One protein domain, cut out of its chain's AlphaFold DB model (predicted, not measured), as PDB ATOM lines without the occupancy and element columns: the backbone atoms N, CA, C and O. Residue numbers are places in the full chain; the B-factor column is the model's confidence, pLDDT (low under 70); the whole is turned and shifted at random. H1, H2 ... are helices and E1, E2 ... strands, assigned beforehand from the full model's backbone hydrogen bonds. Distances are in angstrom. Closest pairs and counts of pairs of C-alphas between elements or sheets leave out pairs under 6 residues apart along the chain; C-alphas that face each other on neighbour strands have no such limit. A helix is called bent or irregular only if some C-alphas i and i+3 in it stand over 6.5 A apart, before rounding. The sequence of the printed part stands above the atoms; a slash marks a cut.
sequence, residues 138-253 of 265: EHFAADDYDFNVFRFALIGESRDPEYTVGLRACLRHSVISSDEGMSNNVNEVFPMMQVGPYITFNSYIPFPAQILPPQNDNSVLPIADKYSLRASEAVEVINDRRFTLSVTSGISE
ATOM      1  N   GLU A 138      39.921  44.749 -22.767       83.94
ATOM      2  CA  GLU A 138      40.650  44.276 -23.954       83.94
ATOM      3  C   GLU A 138      41.346  42.917 -23.769       83.94
ATOM      4  O   GLU A 138      41.713  42.273 -24.748       83.94
ATOM      5  N   HIS A 139      41.552  42.474 -22.525       85.81
ATOM      6  CA  HIS A 139      42.161  41.174 -22.237       85.81
ATOM      7  C   HIS A 139      41.161  40.011 -22.322       85.81
ATOM      8  O   HIS A 139      41.571  38.854 -22.214       85.81
ATOM      9  N   PHE A 140      39.866  40.288 -22.496       82.88
ATOM     10  CA  PHE A 140      38.832  39.264 -22.627       82.88
ATOM     11  C   PHE A 140      38.536  38.971 -24.098       82.88
ATOM     12  O   PHE A 140      38.555  39.857 -24.950       82.88
ATOM     13  N   ALA A 141      38.276  37.700 -24.405       71.88
ATOM     14  CA  ALA A 141      38.025  37.251 -25.773       71.88
ATOM     15  C   ALA A 141      36.630  37.644 -26.301       71.88
ATOM     16  O   ALA A 141      36.417  37.642 -27.513       71.88
ATOM     17  N   ALA A 142      35.689  37.952 -25.408       74.50
ATOM     18  CA  ALA A 142      34.314  38.333 -25.704       74.50
ATOM     19  C   ALA A 142      33.795  39.309 -24.630       74.50
ATOM     20  O   ALA A 142      34.464  39.530 -23.620       74.50
ATOM     21  N   ASP A 143      32.594  39.860 -24.844       70.94
ATOM     22  CA  ASP A 143      31.885  40.665 -23.835       70.94
ATOM     23  C   ASP A 143      31.596  39.849 -22.557       70.94
ATOM     24  O   ASP A 143      31.541  40.398 -21.455       70.94
ATOM     25  N   ASP A 144      31.497  38.522 -22.705       80.19
ATOM     26  CA  ASP A 144      31.518  37.565 -21.607       80.19
ATOM     27  C   ASP A 144      32.953  37.184 -21.239       80.19
ATOM     28  O   ASP A 144      33.738  36.715 -22.068       80.19
ATOM     29  N   TYR A 145      33.282  37.346 -19.962       82.06
ATOM     30  CA  TYR A 145      34.588  37.011 -19.416       82.06
ATOM     31  C   TYR A 145      34.511  35.788 -18.503       82.06
ATOM     32  O   TYR A 145      33.607  35.663 -17.680       82.06
ATOM     33  N   ASP A 146      35.501  34.907 -18.650       88.19
ATOM     34  CA  ASP A 146      35.749  33.742 -17.799       88.19
ATOM     35  C   ASP A 146      37.243  33.687 -17.472       88.19
ATOM     36  O   ASP A 146      38.088  33.645 -18.374       88.19
ATOM     37  N   PHE A 147      37.581  33.766 -16.187       91.25
ATOM     38  CA  PHE A 147      38.968  33.777 -15.738       91.25
ATOM     39  C   PHE A 147      39.134  33.320 -14.287       91.25
ATOM     40  O   PHE A 147      38.167  33.155 -13.547       91.25
ATOM     41  N   ASN A 148      40.382  33.108 -13.861       92.44
ATOM     42  CA  ASN A 148      40.687  32.579 -12.534       92.44
ATOM     43  C   ASN A 148      41.118  33.680 -11.564       92.44
ATOM     44  O   ASN A 148      41.904  34.564 -11.917       92.44
ATOM     45  N   VAL A 149      40.686  33.569 -10.309       93.56
ATOM     46  CA  VAL A 149      41.231  34.343  -9.186       93.56
ATOM     47  C   VAL A 149      41.620  33.415  -8.045       93.56
ATOM     48  O   VAL A 149      41.026  32.353  -7.851       93.56
ATOM     49  N   PHE A 150      42.647  33.803  -7.299       92.94
ATOM     50  CA  PHE A 150      43.232  32.977  -6.250       92.94
ATOM     51  C   PHE A 150      43.091  33.654  -4.899       92.94
ATOM     52  O   PHE A 150      43.346  34.849  -4.773       92.94
ATOM     53  N   ARG A 151      42.717  32.872  -3.886       88.50
ATOM     54  CA  ARG A 151      42.498  33.327  -2.509       88.50
ATOM     55  C   ARG A 151      43.286  32.456  -1.541       88.50
ATOM     56  O   ARG A 151      43.238  31.236  -1.648       88.50
ATOM     57  N   PHE A 152      43.954  33.055  -0.560       85.50
ATOM     58  CA  PHE A 152      44.513  32.304   0.566       85.50
ATOM     59  C   PHE A 152      43.480  32.230   1.686       85.50
ATOM     60  O   PHE A 152      42.974  33.259   2.127       85.50
ATOM     61  N   ALA A 153      43.145  31.020   2.127       79.19
ATOM     62  CA  ALA A 153      42.102  30.798   3.118       79.19
ATOM     63  C   ALA A 153      42.490  29.723   4.134       79.19
ATOM     64  O   ALA A 153      43.254  28.798   3.848       79.19
ATOM     65  N   LEU A 154      41.915  29.846   5.327       74.31
ATOM     66  CA  LEU A 154      41.869  28.785   6.322       74.31
ATOM     67  C   LEU A 154      40.772  27.786   5.926       74.31
ATOM     68  O   LEU A 154      39.638  28.195   5.696       74.31
ATOM     69  N   ILE A 155      41.105  26.500   5.824       74.06
ATOM     70  CA  ILE A 155      40.198  25.456   5.303       74.06
ATOM     71  C   ILE A 155      39.977  24.278   6.259       74.06
ATOM     72  O   ILE A 155      39.425  23.250   5.871       74.06
ATOM     73  N   GLY A 156      40.414  24.400   7.508       65.50
ATOM     74  CA  GLY A 156      40.209  23.380   8.528       65.50
ATOM     75  C   GLY A 156      39.985  24.023   9.883       65.50
ATOM     76  O   GLY A 156      40.722  24.932  10.252       65.50
ATOM     77  N   GLU A 157      38.983  23.534  10.607       56.59
ATOM     78  CA  GLU A 157      38.739  23.849  12.012       56.59
ATOM     79  C   GLU A 157      38.527  22.531  12.768       56.59
ATOM     80  O   GLU A 157      37.814  21.631  12.310       56.59
ATOM     81  N   SER A 158      39.185  22.393  13.920       56.38
ATOM     82  CA  SER A 158      38.903  21.308  14.862       56.38
ATOM     83  C   SER A 158      37.516  21.507  15.485       56.38
ATOM     84  O   SER A 158      37.066  22.634  15.661       56.38
ATOM     85  N   ARG A 159      36.845  20.416  15.874       57.31
ATOM     86  CA  ARG A 159      35.584  20.466  16.645       57.31
ATOM     87  C   ARG A 159      35.797  20.777  18.135       57.31
ATOM     88  O   ARG A 159      34.829  20.779  18.889       57.31
ATOM     89  N   ASP A 160      37.046  20.972  18.547       62.62
ATOM     90  CA  ASP A 160      37.437  21.310  19.911       62.62
ATOM     91  C   ASP A 160      37.537  22.843  20.071       62.62
ATOM     92  O   ASP A 160      38.393  23.449  19.421       62.62
ATOM     93  N   PRO A 161      36.690  23.478  20.905       58.09
ATOM     94  CA  PRO A 161      36.708  24.925  21.133       58.09
ATOM     95  C   PRO A 161      37.977  25.449  21.820       58.09
ATOM     96  O   PRO A 161      38.219  26.655  21.792       58.09
ATOM     97  N   GLU A 162      38.751  24.584  22.483       57.12
ATOM     98  CA  GLU A 162      39.920  24.980  23.280       57.12
ATOM     99  C   GLU A 162      41.205  25.039  22.435       57.12
ATOM    100  O   GLU A 162      42.100  25.838  22.713       57.12
ATOM    101  N   TYR A 163      41.256  24.269  21.343       55.38
ATOM    102  CA  TYR A 163      42.386  24.205  20.414       55.38
ATOM    103  C   TYR A 163      41.887  24.131  18.969       55.38
ATOM    104  O   TYR A 163      41.834  23.057  18.353       55.38
ATOM    105  N   THR A 164      41.532  25.280  18.389       58.16
ATOM    106  CA  THR A 164      41.178  25.318  16.969       58.16
ATOM    107  C   THR A 164      42.450  25.141  16.161       58.16
ATOM    108  O   THR A 164      43.290  26.028  16.080       58.16
ATOM    109  N   VAL A 165      42.618  23.972  15.562       61.59
ATOM    110  CA  VAL A 165      43.774  23.699  14.723       61.59
ATOM    111  C   VAL A 165      43.437  23.978  13.263       61.59
ATOM    112  O   VAL A 165      42.525  23.367  12.707       61.59
ATOM    113  N   GLY A 166      44.183  24.903  12.664       66.38
ATOM    114  CA  GLY A 166      43.953  25.416  11.325       66.38
ATOM    115  C   GLY A 166      44.880  24.852  10.254       66.38
ATOM    116  O   GLY A 166      46.062  24.626  10.504       66.38
ATOM    117  N   LEU A 167      44.355  24.680   9.036       71.69
ATOM    118  CA  LEU A 167      45.129  24.410   7.816       71.69
ATOM    119  C   LEU A 167      44.943  25.542   6.811       71.69
ATOM    120  O   LEU A 167      43.819  25.992   6.588       71.69
ATOM    121  N   ARG A 168      46.028  25.977   6.168       76.31
ATOM    122  CA  ARG A 168      45.957  27.009   5.128       76.31
ATOM    123  C   ARG A 168      46.052  26.408   3.744       76.31
ATOM    124  O   ARG A 168      46.862  25.519   3.488       76.31
ATOM    125  N   ALA A 169      45.249  26.955   2.848       81.69
ATOM    126  CA  ALA A 169      45.237  26.568   1.456       81.69
ATOM    127  C   ALA A 169      45.115  27.772   0.536       81.69
ATOM    128  O   ALA A 169      44.625  28.842   0.913       81.69
ATOM    129  N   CYS A 170      45.554  27.563  -0.697       87.94
ATOM    130  CA  CYS A 170      45.222  28.436  -1.800       87.94
ATOM    131  C   CYS A 170      44.005  27.862  -2.530       87.94
ATOM    132  O   CYS A 170      43.978  26.684  -2.889       87.94
ATOM    133  N   LEU A 171      42.994  28.703  -2.721       90.25
ATOM    134  CA  LEU A 171      41.730  28.384  -3.366       90.25
ATOM    135  C   LEU A 171      41.669  29.059  -4.731       90.25
ATOM    136  O   LEU A 171      41.696  30.292  -4.815       90.25
ATOM    137  N   ARG A 172      41.495  28.270  -5.786       92.81
ATOM    138  CA  ARG A 172      41.147  28.771  -7.116       92.81
ATOM    139  C   ARG A 172      39.635  28.960  -7.226       92.81
ATOM    140  O   ARG A 172      38.877  28.023  -6.995       92.81
ATOM    141  N   HIS A 173      39.223  30.155  -7.622       93.50
ATOM    142  CA  HIS A 173      37.847  30.489  -7.977       93.50
ATOM    143  C   HIS A 173      37.775  30.808  -9.475       93.50
ATOM    144  O   HIS A 173      38.744  31.320 -10.042       93.50
ATOM    145  N   SER A 174      36.627  30.538 -10.096       93.50
ATOM    146  CA  SER A 174      36.309  31.027 -11.446       93.50
ATOM    147  C   SER A 174      35.458  32.287 -11.332       93.50
ATOM    148  O   SER A 174      34.598  32.384 -10.453       93.50
ATOM    149  N   VAL A 175      35.716  33.256 -12.198       92.44
ATOM    150  CA  VAL A 175      34.955  34.495 -12.321       92.44
ATOM    151  C   VAL A 175      34.252  34.475 -13.660       92.44
ATOM    152  O   VAL A 175      34.924  34.373 -14.682       92.44
ATOM    153  N   ILE A 176      32.930  34.618 -13.645       91.06
ATOM    154  CA  ILE A 176      32.096  34.669 -14.847       91.06
ATOM    155  C   ILE A 176      31.352  36.002 -14.940       91.06
ATOM    156  O   ILE A 176      30.961  36.575 -13.915       91.06
ATOM    157  N   SER A 177      31.142  36.485 -16.164       89.44
ATOM    158  CA  SER A 177      30.291  37.648 -16.427       89.44
ATOM    159  C   SER A 177      28.878  37.442 -15.890       89.44
ATOM    160  O   SER A 177      28.318  36.344 -15.919       89.44
ATOM    161  N   SER A 178      28.300  38.513 -15.345       89.06
ATOM    162  CA  SER A 178      26.927  38.508 -14.847       89.06
ATOM    163  C   SER A 178      26.323  39.907 -14.871       89.06
ATOM    164  O   SER A 178      27.046  40.899 -14.835       89.06
ATOM    165  N   ASP A 179      24.998  39.991 -14.845       88.25
ATOM    166  CA  ASP A 179      24.306  41.256 -14.597       88.25
ATOM    167  C   ASP A 179      24.440  41.691 -13.127       88.25
ATOM    168  O   ASP A 179      24.600  40.859 -12.228       88.25
ATOM    169  N   GLU A 180      24.285  42.992 -12.846       83.94
ATOM    170  CA  GLU A 180      24.374  43.555 -11.484       83.94
ATOM    171  C   GLU A 180      23.476  42.841 -10.466       83.94
ATOM    172  O   GLU A 180      23.892  42.613  -9.333       83.94
ATOM    173  N   GLY A 181      22.270  42.429 -10.871       86.56
ATOM    174  CA  GLY A 181      21.323  41.737  -9.989       86.56
ATOM    175  C   GLY A 181      21.746  40.321  -9.579       86.56
ATOM    176  O   GLY A 181      21.196  39.780  -8.623       86.56
ATOM    177  N   MET A 182      22.707  39.724 -10.289       85.81
ATOM    178  CA  MET A 182      23.198  38.359 -10.069       85.81
ATOM    179  C   MET A 182      24.665  38.317  -9.626       85.81
ATOM    180  O   MET A 182      25.167  37.236  -9.304       85.81
ATOM    181  N   SER A 183      25.339  39.469  -9.610       89.38
ATOM    182  CA  SER A 183      26.728  39.622  -9.190       89.38
ATOM    183  C   SER A 183      26.879  39.358  -7.694       89.38
ATOM    184  O   SER A 183      26.156  39.916  -6.869       89.38
ATOM    185  N   ASN A 184      27.869  38.544  -7.334       90.81
ATOM    186  CA  ASN A 184      28.298  38.347  -5.946       90.81
ATOM    187  C   ASN A 184      29.688  38.956  -5.681       90.81
ATOM    188  O   ASN A 184      30.271  38.739  -4.619       90.81
ATOM    189  N   ASN A 185      30.222  39.711  -6.644       85.94
ATOM    190  CA  ASN A 185      31.455  40.460  -6.495       85.94
ATOM    191  C   ASN A 185      31.284  41.576  -5.449       85.94
ATOM    192  O   ASN A 185      30.496  42.500  -5.637       85.94
ATOM    193  N   VAL A 186      32.043  41.493  -4.355       78.44
ATOM    194  CA  VAL A 186      31.974  42.416  -3.208       78.44
ATOM    195  C   VAL A 186      33.173  43.370  -3.118       78.44
ATOM    196  O   VAL A 186      33.553  43.778  -2.025       78.44
ATOM    197  N   ASN A 187      33.783  43.746  -4.251       75.12
ATOM    198  CA  ASN A 187      35.014  44.561  -4.293       75.12
ATOM    199  C   ASN A 187      36.155  43.966  -3.442       75.12
ATOM    200  O   ASN A 187      36.956  44.685  -2.846       75.12
ATOM    201  N   GLU A 188      36.216  42.637  -3.372       84.31
ATOM    202  CA  GLU A 188      37.304  41.922  -2.715       84.31
ATOM    203  C   GLU A 188      38.608  42.080  -3.506       84.31
ATOM    204  O   GLU A 188      38.612  42.081  -4.740       84.31
ATOM    205  N   VAL A 189      39.725  42.192  -2.783       88.06
ATOM    206  CA  VAL A 189      41.066  42.198  -3.369       88.06
ATOM    207  C   VAL A 189      41.608  40.773  -3.388       88.06
ATOM    208  O   VAL A 189      41.775  40.146  -2.342       88.06
ATOM    209  N   PHE A 190      41.927  40.282  -4.579       91.62
ATOM    210  CA  PHE A 190      42.521  38.971  -4.787       91.62
ATOM    211  C   PHE A 190      44.048  39.077  -4.881       91.62
ATOM    212  O   PHE A 190      44.554  39.914  -5.638       91.62
ATOM    213  N   PRO A 191      44.799  38.205  -4.176       91.88
ATOM    214  CA  PRO A 191      46.250  38.106  -4.310       91.88
ATOM    215  C   PRO A 191      46.717  37.985  -5.761       91.88
ATOM    216  O   PRO A 191      47.675  38.644  -6.153       91.88
ATOM    217  N   MET A 192      46.031  37.172  -6.568       93.81
ATOM    218  CA  MET A 192      46.358  36.978  -7.978       93.81
ATOM    219  C   MET A 192      45.092  36.777  -8.806       93.81
ATOM    220  O   MET A 192      44.203  36.012  -8.424       93.81
ATOM    221  N   MET A 193      45.047  37.426  -9.967       93.62
ATOM    222  CA  MET A 193      44.047  37.194 -11.010       93.62
ATOM    223  C   MET A 193      44.764  36.783 -12.296       93.62
ATOM    224  O   MET A 193      45.814  37.343 -12.620       93.62
ATOM    225  N   GLN A 194      44.194  35.826 -13.026       92.12
ATOM    226  CA  GLN A 194      44.771  35.279 -14.250       92.12
ATOM    227  C   GLN A 194      43.719  35.178 -15.360       92.12
ATOM    228  O   GLN A 194      42.787  34.378 -15.254       92.12
ATOM    229  N   VAL A 195      43.930  35.922 -16.450       90.50
ATOM    230  CA  VAL A 195      43.126  35.892 -17.685       90.50
ATOM    231  C   VAL A 195      44.019  35.415 -18.831       90.50
ATOM    232  O   VAL A 195      44.811  36.182 -19.374       90.50
ATOM    233  N   GLY A 196      43.942  34.130 -19.182       87.06
ATOM    234  CA  GLY A 196      44.877  33.537 -20.146       87.06
ATOM    235  C   GLY A 196      46.342  33.730 -19.701       87.06
ATOM    236  O   GLY A 196      46.681  33.296 -18.594       87.06
ATOM    237  N   PRO A 197      47.209  34.368 -20.517       87.38
ATOM    238  CA  PRO A 197      48.585  34.682 -20.126       87.38
ATOM    239  C   PRO A 197      48.687  35.907 -19.202       87.38
ATOM    240  O   PRO A 197      49.720  36.089 -18.560       87.38
ATOM    241  N   TYR A 198      47.652  36.750 -19.125       91.56
ATOM    242  CA  TYR A 198      47.686  37.991 -18.356       91.56
ATOM    243  C   TYR A 198      47.542  37.725 -16.864       91.56
ATOM    244  O   TYR A 198      46.582  37.085 -16.428       91.56
ATOM    245  N   ILE A 199      48.466  38.263 -16.071       93.56
ATOM    246  CA  ILE A 199      48.481  38.121 -14.614       93.56
ATOM    247  C   ILE A 199      48.551  39.497 -13.968       93.56
ATOM    248  O   ILE A 199      49.343  40.352 -14.367       93.56
ATOM    249  N   THR A 200      47.747  39.696 -12.930       94.12
ATOM    250  CA  THR A 200      47.844  40.864 -12.053       94.12
ATOM    251  C   THR A 200      47.773  40.438 -10.591       94.12
ATOM    252  O   THR A 200      47.263  39.360 -10.273       94.12
ATOM    253  N   PHE A 201      48.286  41.286  -9.706       94.12
ATOM    254  CA  PHE A 201      48.397  41.013  -8.276       94.12
ATOM    255  C   PHE A 201      47.640  42.048  -7.462       94.12
ATOM    256  O   PHE A 201      47.561  43.206  -7.872       94.12
ATOM    257  N   ASN A 202      47.152  41.637  -6.289       91.00
ATOM    258  CA  ASN A 202      46.482  42.515  -5.326       91.00
ATOM    259  C   ASN A 202      45.443  43.423  -5.999       91.00
ATOM    260  O   ASN A 202      45.459  44.645  -5.852       91.00
ATOM    261  N   SER A 203      44.565  42.807  -6.788       90.88
ATOM    262  CA  SER A 203      43.612  43.513  -7.638       90.88
ATOM    263  C   SER A 203      42.188  43.056  -7.351       90.88
ATOM    264  O   SER A 203      41.967  41.971  -6.816       90.88
ATOM    265  N   TYR A 204      41.220  43.907  -7.675       89.31
ATOM    266  CA  TYR A 204      39.799  43.614  -7.531       89.31
ATOM    267  C   TYR A 204      39.156  43.493  -8.908       89.31
ATOM    268  O   TYR A 204      39.646  44.039  -9.900       89.31
ATOM    269  N   ILE A 205      38.027  42.797  -8.960       89.00
ATOM    270  CA  ILE A 205      37.233  42.649 -10.175       89.00
ATOM    271  C   ILE A 205      36.404  43.933 -10.350       89.00
ATOM    272  O   ILE A 205      35.554  44.211  -9.505       89.00
ATOM    273  N   PRO A 206      36.622  44.750 -11.398       85.19
ATOM    274  CA  PRO A 206      36.019  46.080 -11.490       85.19
ATOM    275  C   PRO A 206      34.639  46.101 -12.167       85.19
ATOM    276  O   PRO A 206      34.179  47.165 -12.573       85.19
ATOM    277  N   PHE A 207      34.008  44.943 -12.341       86.38
ATOM    278  CA  PHE A 207      32.753  44.774 -13.071       86.38
ATOM    279  C   PHE A 207      31.849  43.733 -12.380       86.38
ATOM    280  O   PHE A 207      32.345  42.945 -11.564       86.38
ATOM    281  N   PRO A 208      30.531  43.728 -12.657       88.94
ATOM    282  CA  PRO A 208      29.593  42.805 -12.017       88.94
ATOM    283  C   PRO A 208      29.828  41.355 -12.445       88.94
ATOM    284  O   PRO A 208      29.638  41.009 -13.603       88.94
ATOM    285  N   ALA A 209      30.210  40.485 -11.517       90.88
ATOM    286  CA  ALA A 209      30.608  39.118 -11.836       90.88
ATOM    287  C   ALA A 209      30.110  38.124 -10.787       90.88
ATOM    288  O   ALA A 209      29.947  38.470  -9.609       90.88
ATOM    289  N   GLN A 210      29.942  36.869 -11.202       92.69
ATOM    290  CA  GLN A 210      29.810  35.752 -10.275       92.69
ATOM    291  C   GLN A 210      31.168  35.100 -10.050       92.69
ATOM    292  O   GLN A 210      31.818  34.612 -10.968       92.69
ATOM    293  N   ILE A 211      31.578  35.078  -8.793       92.69
ATOM    294  CA  ILE A 211      32.765  34.418  -8.283       92.69
ATOM    295  C   ILE A 211      32.312  33.074  -7.725       92.69
ATOM    296  O   ILE A 211      31.533  33.003  -6.769       92.69
ATOM    297  N   LEU A 212      32.783  32.003  -8.349       92.50
ATOM    298  CA  LEU A 212      32.400  30.635  -8.047       92.50
ATOM    299  C   LEU A 212      33.509  29.960  -7.230       92.50
ATOM    300  O   LEU A 212      34.618  29.780  -7.748       92.50
ATOM    301  N   PRO A 213      33.244  29.590  -5.963       90.94
ATOM    302  CA  PRO A 213      34.209  28.878  -5.141       90.94
ATOM    303  C   PRO A 213      34.306  27.399  -5.523       90.94
ATOM    304  O   PRO A 213      33.381  26.848  -6.135       90.94
ATOM    305  N   PRO A 214      35.398  26.730  -5.111       90.38
ATOM    306  CA  PRO A 214      35.483  25.284  -5.197       90.38
ATOM    307  C   PRO A 214      34.347  24.625  -4.408       90.38
ATOM    308  O   PRO A 214      33.973  25.063  -3.319       90.38
ATOM    309  N   GLN A 215      33.798  23.558  -4.972       89.69
ATOM    310  CA  GLN A 215      32.696  22.790  -4.418       89.69
ATOM    311  C   GLN A 215      33.182  21.454  -3.869       89.69
ATOM    312  O   GLN A 215      34.222  20.937  -4.265       89.69
ATOM    313  N   ASN A 216      32.400  20.878  -2.956       85.62
ATOM    314  CA  ASN A 216      32.670  19.546  -2.426       85.62
ATOM    315  C   ASN A 216      32.746  18.523  -3.570       85.62
ATOM    316  O   ASN A 216      31.867  18.510  -4.427       85.62
ATOM    317  N   ASP A 217      33.739  17.637  -3.542       86.12
ATOM    318  CA  ASP A 217      33.937  16.617  -4.583       86.12
ATOM    319  C   ASP A 217      32.753  15.649  -4.721       86.12
ATOM    320  O   ASP A 217      32.533  15.080  -5.785       86.12
ATOM    321  N   ASN A 218      31.961  15.478  -3.658       85.81
ATOM    322  CA  ASN A 218      30.742  14.665  -3.672       85.81
ATOM    323  C   ASN A 218      29.521  15.421  -4.229       85.81
ATOM    324  O   ASN A 218      28.418  14.874  -4.269       85.81
ATOM    325  N   SER A 219      29.685  16.688  -4.612       75.44
ATOM    326  CA  SER A 219      28.641  17.493  -5.235       75.44
ATOM    327  C   SER A 219      28.473  17.082  -6.696       75.44
ATOM    328  O   SER A 219      29.424  17.100  -7.468       75.44
ATOM    329  N   VAL A 220      27.244  16.759  -7.104       69.88
ATOM    330  CA  VAL A 220      26.914  16.351  -8.487       69.88
ATOM    331  C   VAL A 220      26.558  17.552  -9.375       69.88
ATOM    332  O   VAL A 220      25.811  17.430 -10.346       69.88
ATOM    333  N   LEU A 221      27.018  18.748  -9.003       83.44
ATOM    334  CA  LEU A 221      26.621  19.976  -9.676       83.44
ATOM    335  C   LEU A 221      27.407  20.147 -10.987       83.44
ATOM    336  O   LEU A 221      28.637  20.197 -10.951       83.44
ATOM    337  N   PRO A 222      26.724  20.344 -12.135       86.50
ATOM    338  CA  PRO A 222      27.380  20.506 -13.437       86.50
ATOM    339  C   PRO A 222      28.421  21.633 -13.488       86.50
ATOM    340  O   PRO A 222      29.335  21.606 -14.306       86.50
ATOM    341  N   ILE A 223      28.282  22.635 -12.618       86.12
ATOM    342  CA  ILE A 223      29.180  23.789 -12.555       86.12
ATOM    343  C   ILE A 223      30.577  23.421 -12.040       86.12
ATOM    344  O   ILE A 223      31.559  23.964 -12.537       86.12
ATOM    345  N   ALA A 224      30.688  22.474 -11.100       85.94
ATOM    346  CA  ALA A 224      31.986  22.028 -10.601       85.94
ATOM    347  C   ALA A 224      32.781  21.340 -11.718       85.94
ATOM    348  O   ALA A 224      33.962  21.626 -11.894       85.94
ATOM    349  N   ASP A 225      32.109  20.517 -12.526       86.31
ATOM    350  CA  ASP A 225      32.726  19.806 -13.648       86.31
ATOM    351  C   ASP A 225      33.072  20.740 -14.808       86.31
ATOM    352  O   ASP A 225      34.168  20.659 -15.356       86.31
ATOM    353  N   LYS A 226      32.167  21.664 -15.158       87.44
ATOM    354  CA  LYS A 226      32.375  22.616 -16.259       87.44
ATOM    355  C   LYS A 226      33.635  23.470 -16.071       87.44
ATOM    356  O   LYS A 226      34.288  23.790 -17.058       87.44
ATOM    357  N   TYR A 227      33.958  23.831 -14.829       86.38
ATOM    358  CA  TYR A 227      35.042  24.765 -14.501       86.38
ATOM    359  C   TYR A 227      36.189  24.128 -13.699       86.38
ATOM    360  O   TYR A 227      37.064  24.838 -13.203       86.38
ATOM    361  N   SER A 228      36.195  22.799 -13.541       86.56
ATOM    362  CA  SER A 228      37.170  22.077 -12.705       86.56
ATOM    363  C   SER A 228      37.265  22.645 -11.276       86.56
ATOM    364  O   SER A 228      38.340  22.804 -10.695       86.56
ATOM    365  N   LEU A 229      36.126  23.029 -10.703       89.12
ATOM    366  CA  LEU A 229      36.017  23.615  -9.365       89.12
ATOM    367  C   LEU A 229      35.700  22.553  -8.309       89.12
ATOM    368  O   LEU A 229      34.991  22.832  -7.347       89.12
ATOM    369  N   ARG A 230      36.205  21.329  -8.460       90.62
ATOM    370  CA  ARG A 230      36.180  20.333  -7.381       90.62
ATOM    371  C   ARG A 230      37.218  20.707  -6.324       90.62
ATOM    372  O   ARG A 230      38.291  21.209  -6.668       90.62
ATOM    373  N   ALA A 231      36.926  20.476  -5.050       88.19
ATOM    374  CA  ALA A 231      37.849  20.744  -3.954       88.19
ATOM    375  C   ALA A 231      39.200  20.049  -4.183       88.19
ATOM    376  O   ALA A 231      40.234  20.691  -4.031       88.19
ATOM    377  N   SER A 232      39.204  18.804  -4.666       86.88
ATOM    378  CA  SER A 232      40.431  18.071  -5.010       86.88
ATOM    379  C   SER A 232      41.290  18.720  -6.102       86.88
ATOM    380  O   SER A 232      42.471  18.405  -6.212       86.88
ATOM    381  N   GLU A 233      40.708  19.570  -6.949       85.75
ATOM    382  CA  GLU A 233      41.383  20.178  -8.107       85.75
ATOM    383  C   GLU A 233      41.733  21.653  -7.878       85.75
ATOM    384  O   GLU A 233      42.740  22.151  -8.383       85.75
ATOM    385  N   ALA A 234      40.885  22.363  -7.137       86.94
ATOM    386  CA  ALA A 234      40.947  23.810  -6.969       86.94
ATOM    387  C   ALA A 234      41.441  24.252  -5.580       86.94
ATOM    388  O   ALA A 234      41.721  25.439  -5.401       86.94
ATOM    389  N   VAL A 235      41.569  23.335  -4.615       87.00
ATOM    390  CA  VAL A 235      42.104  23.605  -3.272       87.00
ATOM    391  C   VAL A 235      43.427  22.885  -3.093       87.00
ATOM    392  O   VAL A 235      43.487  21.662  -3.174       87.00
ATOM    393  N   GLU A 236      44.484  23.634  -2.785       82.62
ATOM    394  CA  GLU A 236      45.783  23.045  -2.464       82.62
ATOM    395  C   GLU A 236      46.275  23.503  -1.097       82.62
ATOM    396  O   GLU A 236      46.372  24.702  -0.819       82.62
ATOM    397  N   VAL A 237      46.571  22.526  -0.237       77.69
ATOM    398  CA  VAL A 237      47.160  22.758   1.083       77.69
ATOM    399  C   VAL A 237      48.611  23.171   0.881       77.69
ATOM    400  O   VAL A 237      49.438  22.373   0.454       77.69
ATOM    401  N   ILE A 238      48.908  24.430   1.188       74.75
ATOM    402  CA  ILE A 238      50.247  25.022   1.023       74.75
ATOM    403  C   ILE A 238      51.102  24.880   2.285       74.75
ATOM    404  O   ILE A 238      52.318  25.020   2.230       74.75
ATOM    405  N   ASN A 239      50.461  24.622   3.426       70.12
ATOM    406  CA  ASN A 239      51.124  24.333   4.684       70.12
ATOM    407  C   ASN A 239      50.255  23.367   5.498       70.12
ATOM    408  O   ASN A 239      49.119  23.690   5.857       70.12
ATOM    409  N   ASP A 240      50.794  22.181   5.763       66.69
ATOM    410  CA  ASP A 240      50.172  21.152   6.594       66.69
ATOM    411  C   ASP A 240      50.430  21.369   8.092       66.69
ATOM    412  O   ASP A 240      49.810  20.702   8.932       66.69
ATOM    413  N   ARG A 241      51.303  22.328   8.440       67.56
ATOM    414  CA  ARG A 241      51.513  22.753   9.819       67.56
ATOM    415  C   ARG A 241      50.230  23.354  10.350       67.56
ATOM    416  O   ARG A 241      49.687  24.359   9.891       67.56
ATOM    417  N   ARG A 242      49.769  22.641  11.354       65.94
ATOM    418  CA  ARG A 242      48.573  22.862  12.125       65.94
ATOM    419  C   ARG A 242      48.831  23.993  13.109       65.94
ATOM    420  O   ARG A 242      49.464  23.764  14.131       65.94
ATOM    421  N   PHE A 243      48.328  25.186  12.816       63.56
ATOM    422  CA  PHE A 243      48.446  26.305  13.748       63.56
ATOM    423  C   PHE A 243      47.312  26.266  14.766       63.56
ATOM    424  O   PHE A 243      46.178  25.935  14.419       63.56
ATOM    425  N   THR A 244      47.610  26.619  16.012       59.06
ATOM    426  CA  THR A 244      46.592  26.686  17.065       59.06
ATOM    427  C   THR A 244      46.022  28.100  17.143       59.06
ATOM    428  O   THR A 244      46.736  29.074  17.379       59.06
ATOM    429  N   LEU A 245      44.721  28.201  16.922       58.12
ATOM    430  CA  LEU A 245      43.870  29.343  17.207       58.12
ATOM    431  C   LEU A 245      43.305  29.144  18.611       58.12
ATOM    432  O   LEU A 245      42.450  28.287  18.840       58.12
ATOM    433  N   SER A 246      43.788  29.943  19.550       57.34
ATOM    434  CA  SER A 246      43.175  30.062  20.866       57.34
ATOM    435  C   SER A 246      42.156  31.191  20.836       57.34
ATOM    436  O   SER A 246      42.448  32.296  20.375       57.34
ATOM    437  N   VAL A 247      40.969  30.946  21.391       55.66
ATOM    438  CA  VAL A 247      39.949  31.989  21.594       55.66
ATOM    439  C   VAL A 247      40.483  33.114  22.494       55.66
ATOM    440  O   VAL A 247      40.049  34.258  22.384       55.66
ATOM    441  N   THR A 248      41.449  32.812  23.368       57.50
ATOM    442  CA  THR A 248      42.019  33.760  24.336       57.50
ATOM    443  C   THR A 248      43.258  34.490  23.815       57.50
ATOM    444  O   THR A 248      43.490  35.627  24.214       57.50
ATOM    445  N   SER A 249      44.065  33.862  22.948       57.50
ATOM    446  CA  SER A 249      45.353  34.413  22.482       57.50
ATOM    447  C   SER A 249      45.479  34.588  20.962       57.50
ATOM    448  O   SER A 249      46.549  34.960  20.488       57.50
ATOM    449  N   GLY A 250      44.415  34.351  20.191       59.88
ATOM    450  CA  GLY A 250      44.445  34.426  18.728       59.88
ATOM    451  C   GLY A 250      45.261  33.294  18.091       59.88
ATOM    452  O   GLY A 250      45.407  32.216  18.668       59.88
ATOM    453  N   ILE A 251      45.784  33.527  16.881       55.62
ATOM    454  CA  ILE A 251      46.718  32.603  16.214       55.62
ATOM    455  C   ILE A 251      48.046  32.641  16.975       55.62
ATOM    456  O   ILE A 251      48.788  33.615  16.871       55.62
ATOM    457  N   SER A 252      48.368  31.584  17.715       54.38
ATOM    458  CA  SER A 252      49.678  31.427  18.347       54.38
ATOM    459  C   SER A 252      50.577  30.545  17.482       54.38
ATOM    460  O   SER A 252      50.701  29.355  17.749       54.38
ATOM    461  N   GLU A 253      51.200  31.131  16.451       51.53
ATOM    462  CA  GLU A 253      52.434  30.626  15.823       51.53
ATOM    463  C   GLU A 253      53.299  31.788  15.276       51.53
ATOM    464  O   GLU A 253      52.752  32.772  14.774       51.53
TER     465      GLU A 253
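What this domain is: This is residues 138 to 253 of the 265 residues of an uncharacterized protein of Salmonella enterica subsp. enterica serovar Chester (UniProt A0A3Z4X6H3). A long, bent two-stranded ribbon, the hairpin of E1 and E2, makes the longest axis; at one end the hairpin E3 and E4 joins it beside E1 and short E5 beside E2, while E6, with E7, pairs with E2 toward the other end. A looped stretch with two short helices, H1 and H2, lies to one side. The printed part has 116 residues with seven named strands and two named helices: along the chain come five strands, E1 to E5, then H1 and H2, then E6 and E7; the seven strands make one branched, strongly twisted sheet whose neighbour pairs, E1 and E2, E1 and E3, E2 and E5, E2 and E6, E3 and E4, E6 and E7, are antiparallel, and the class is mostly strand. The whole is elongated, 50 by 32 by 30 A, and only just loose, close to compact, with a radius of gyration of the C-alphas of 16.5 A.

Where its parts are: E1, residues 146 to 156, begins at C-alpha 146 (35.749, 33.742, -17.799), spans 28.6 A and bends by 63 degrees at residue 152. E2, 164 to 177, spans 37.2 A and bends by 59 degrees at 167. E3 is 189 to 195, E4 198 to 204, E5 209 to 212, H1 222 to 226 and H2 231 to 234. E6, 235 to 246, spans 25.0 A and bends by 79 degrees at 238. E7, 250 to 252, ends at C-alpha 252 (49.678, 31.427, 18.347).

How they stand to each other: N 151 of E1 and O 171 of E2 are 2.9 A apart. On the other side of E1, N 150 and O 192 of E3 are 2.9 A apart; N 195 of E3 and O 198 of E4, 2.9 A. On the other side of E2 from E1 lie E5, with N 212 and O 174 at 2.8 A, and E6, with N 245 and O 164 at 2.7 A. N 246 of E6 and O 250 of E7 are 2.9 A apart. H2 only grazes the sheet, the closest C-alphas of E2 and H2 being those of Arg 172 and Ala 234, 5.0 A apart; H1 is not on it. The O i to N i+4 pair of H1 is within hydrogen-bond range; H2 is too short for one.

The domain as a whole: The C-alphas of Ala 142 and Glu 162 are farthest apart, 51.1 A. The printed part has no cut; the link from E2 to E3 is long. Mean pLDDT of the printed part is 80.5, under 70 at residues 156 to 166, 220 and 240 to 253.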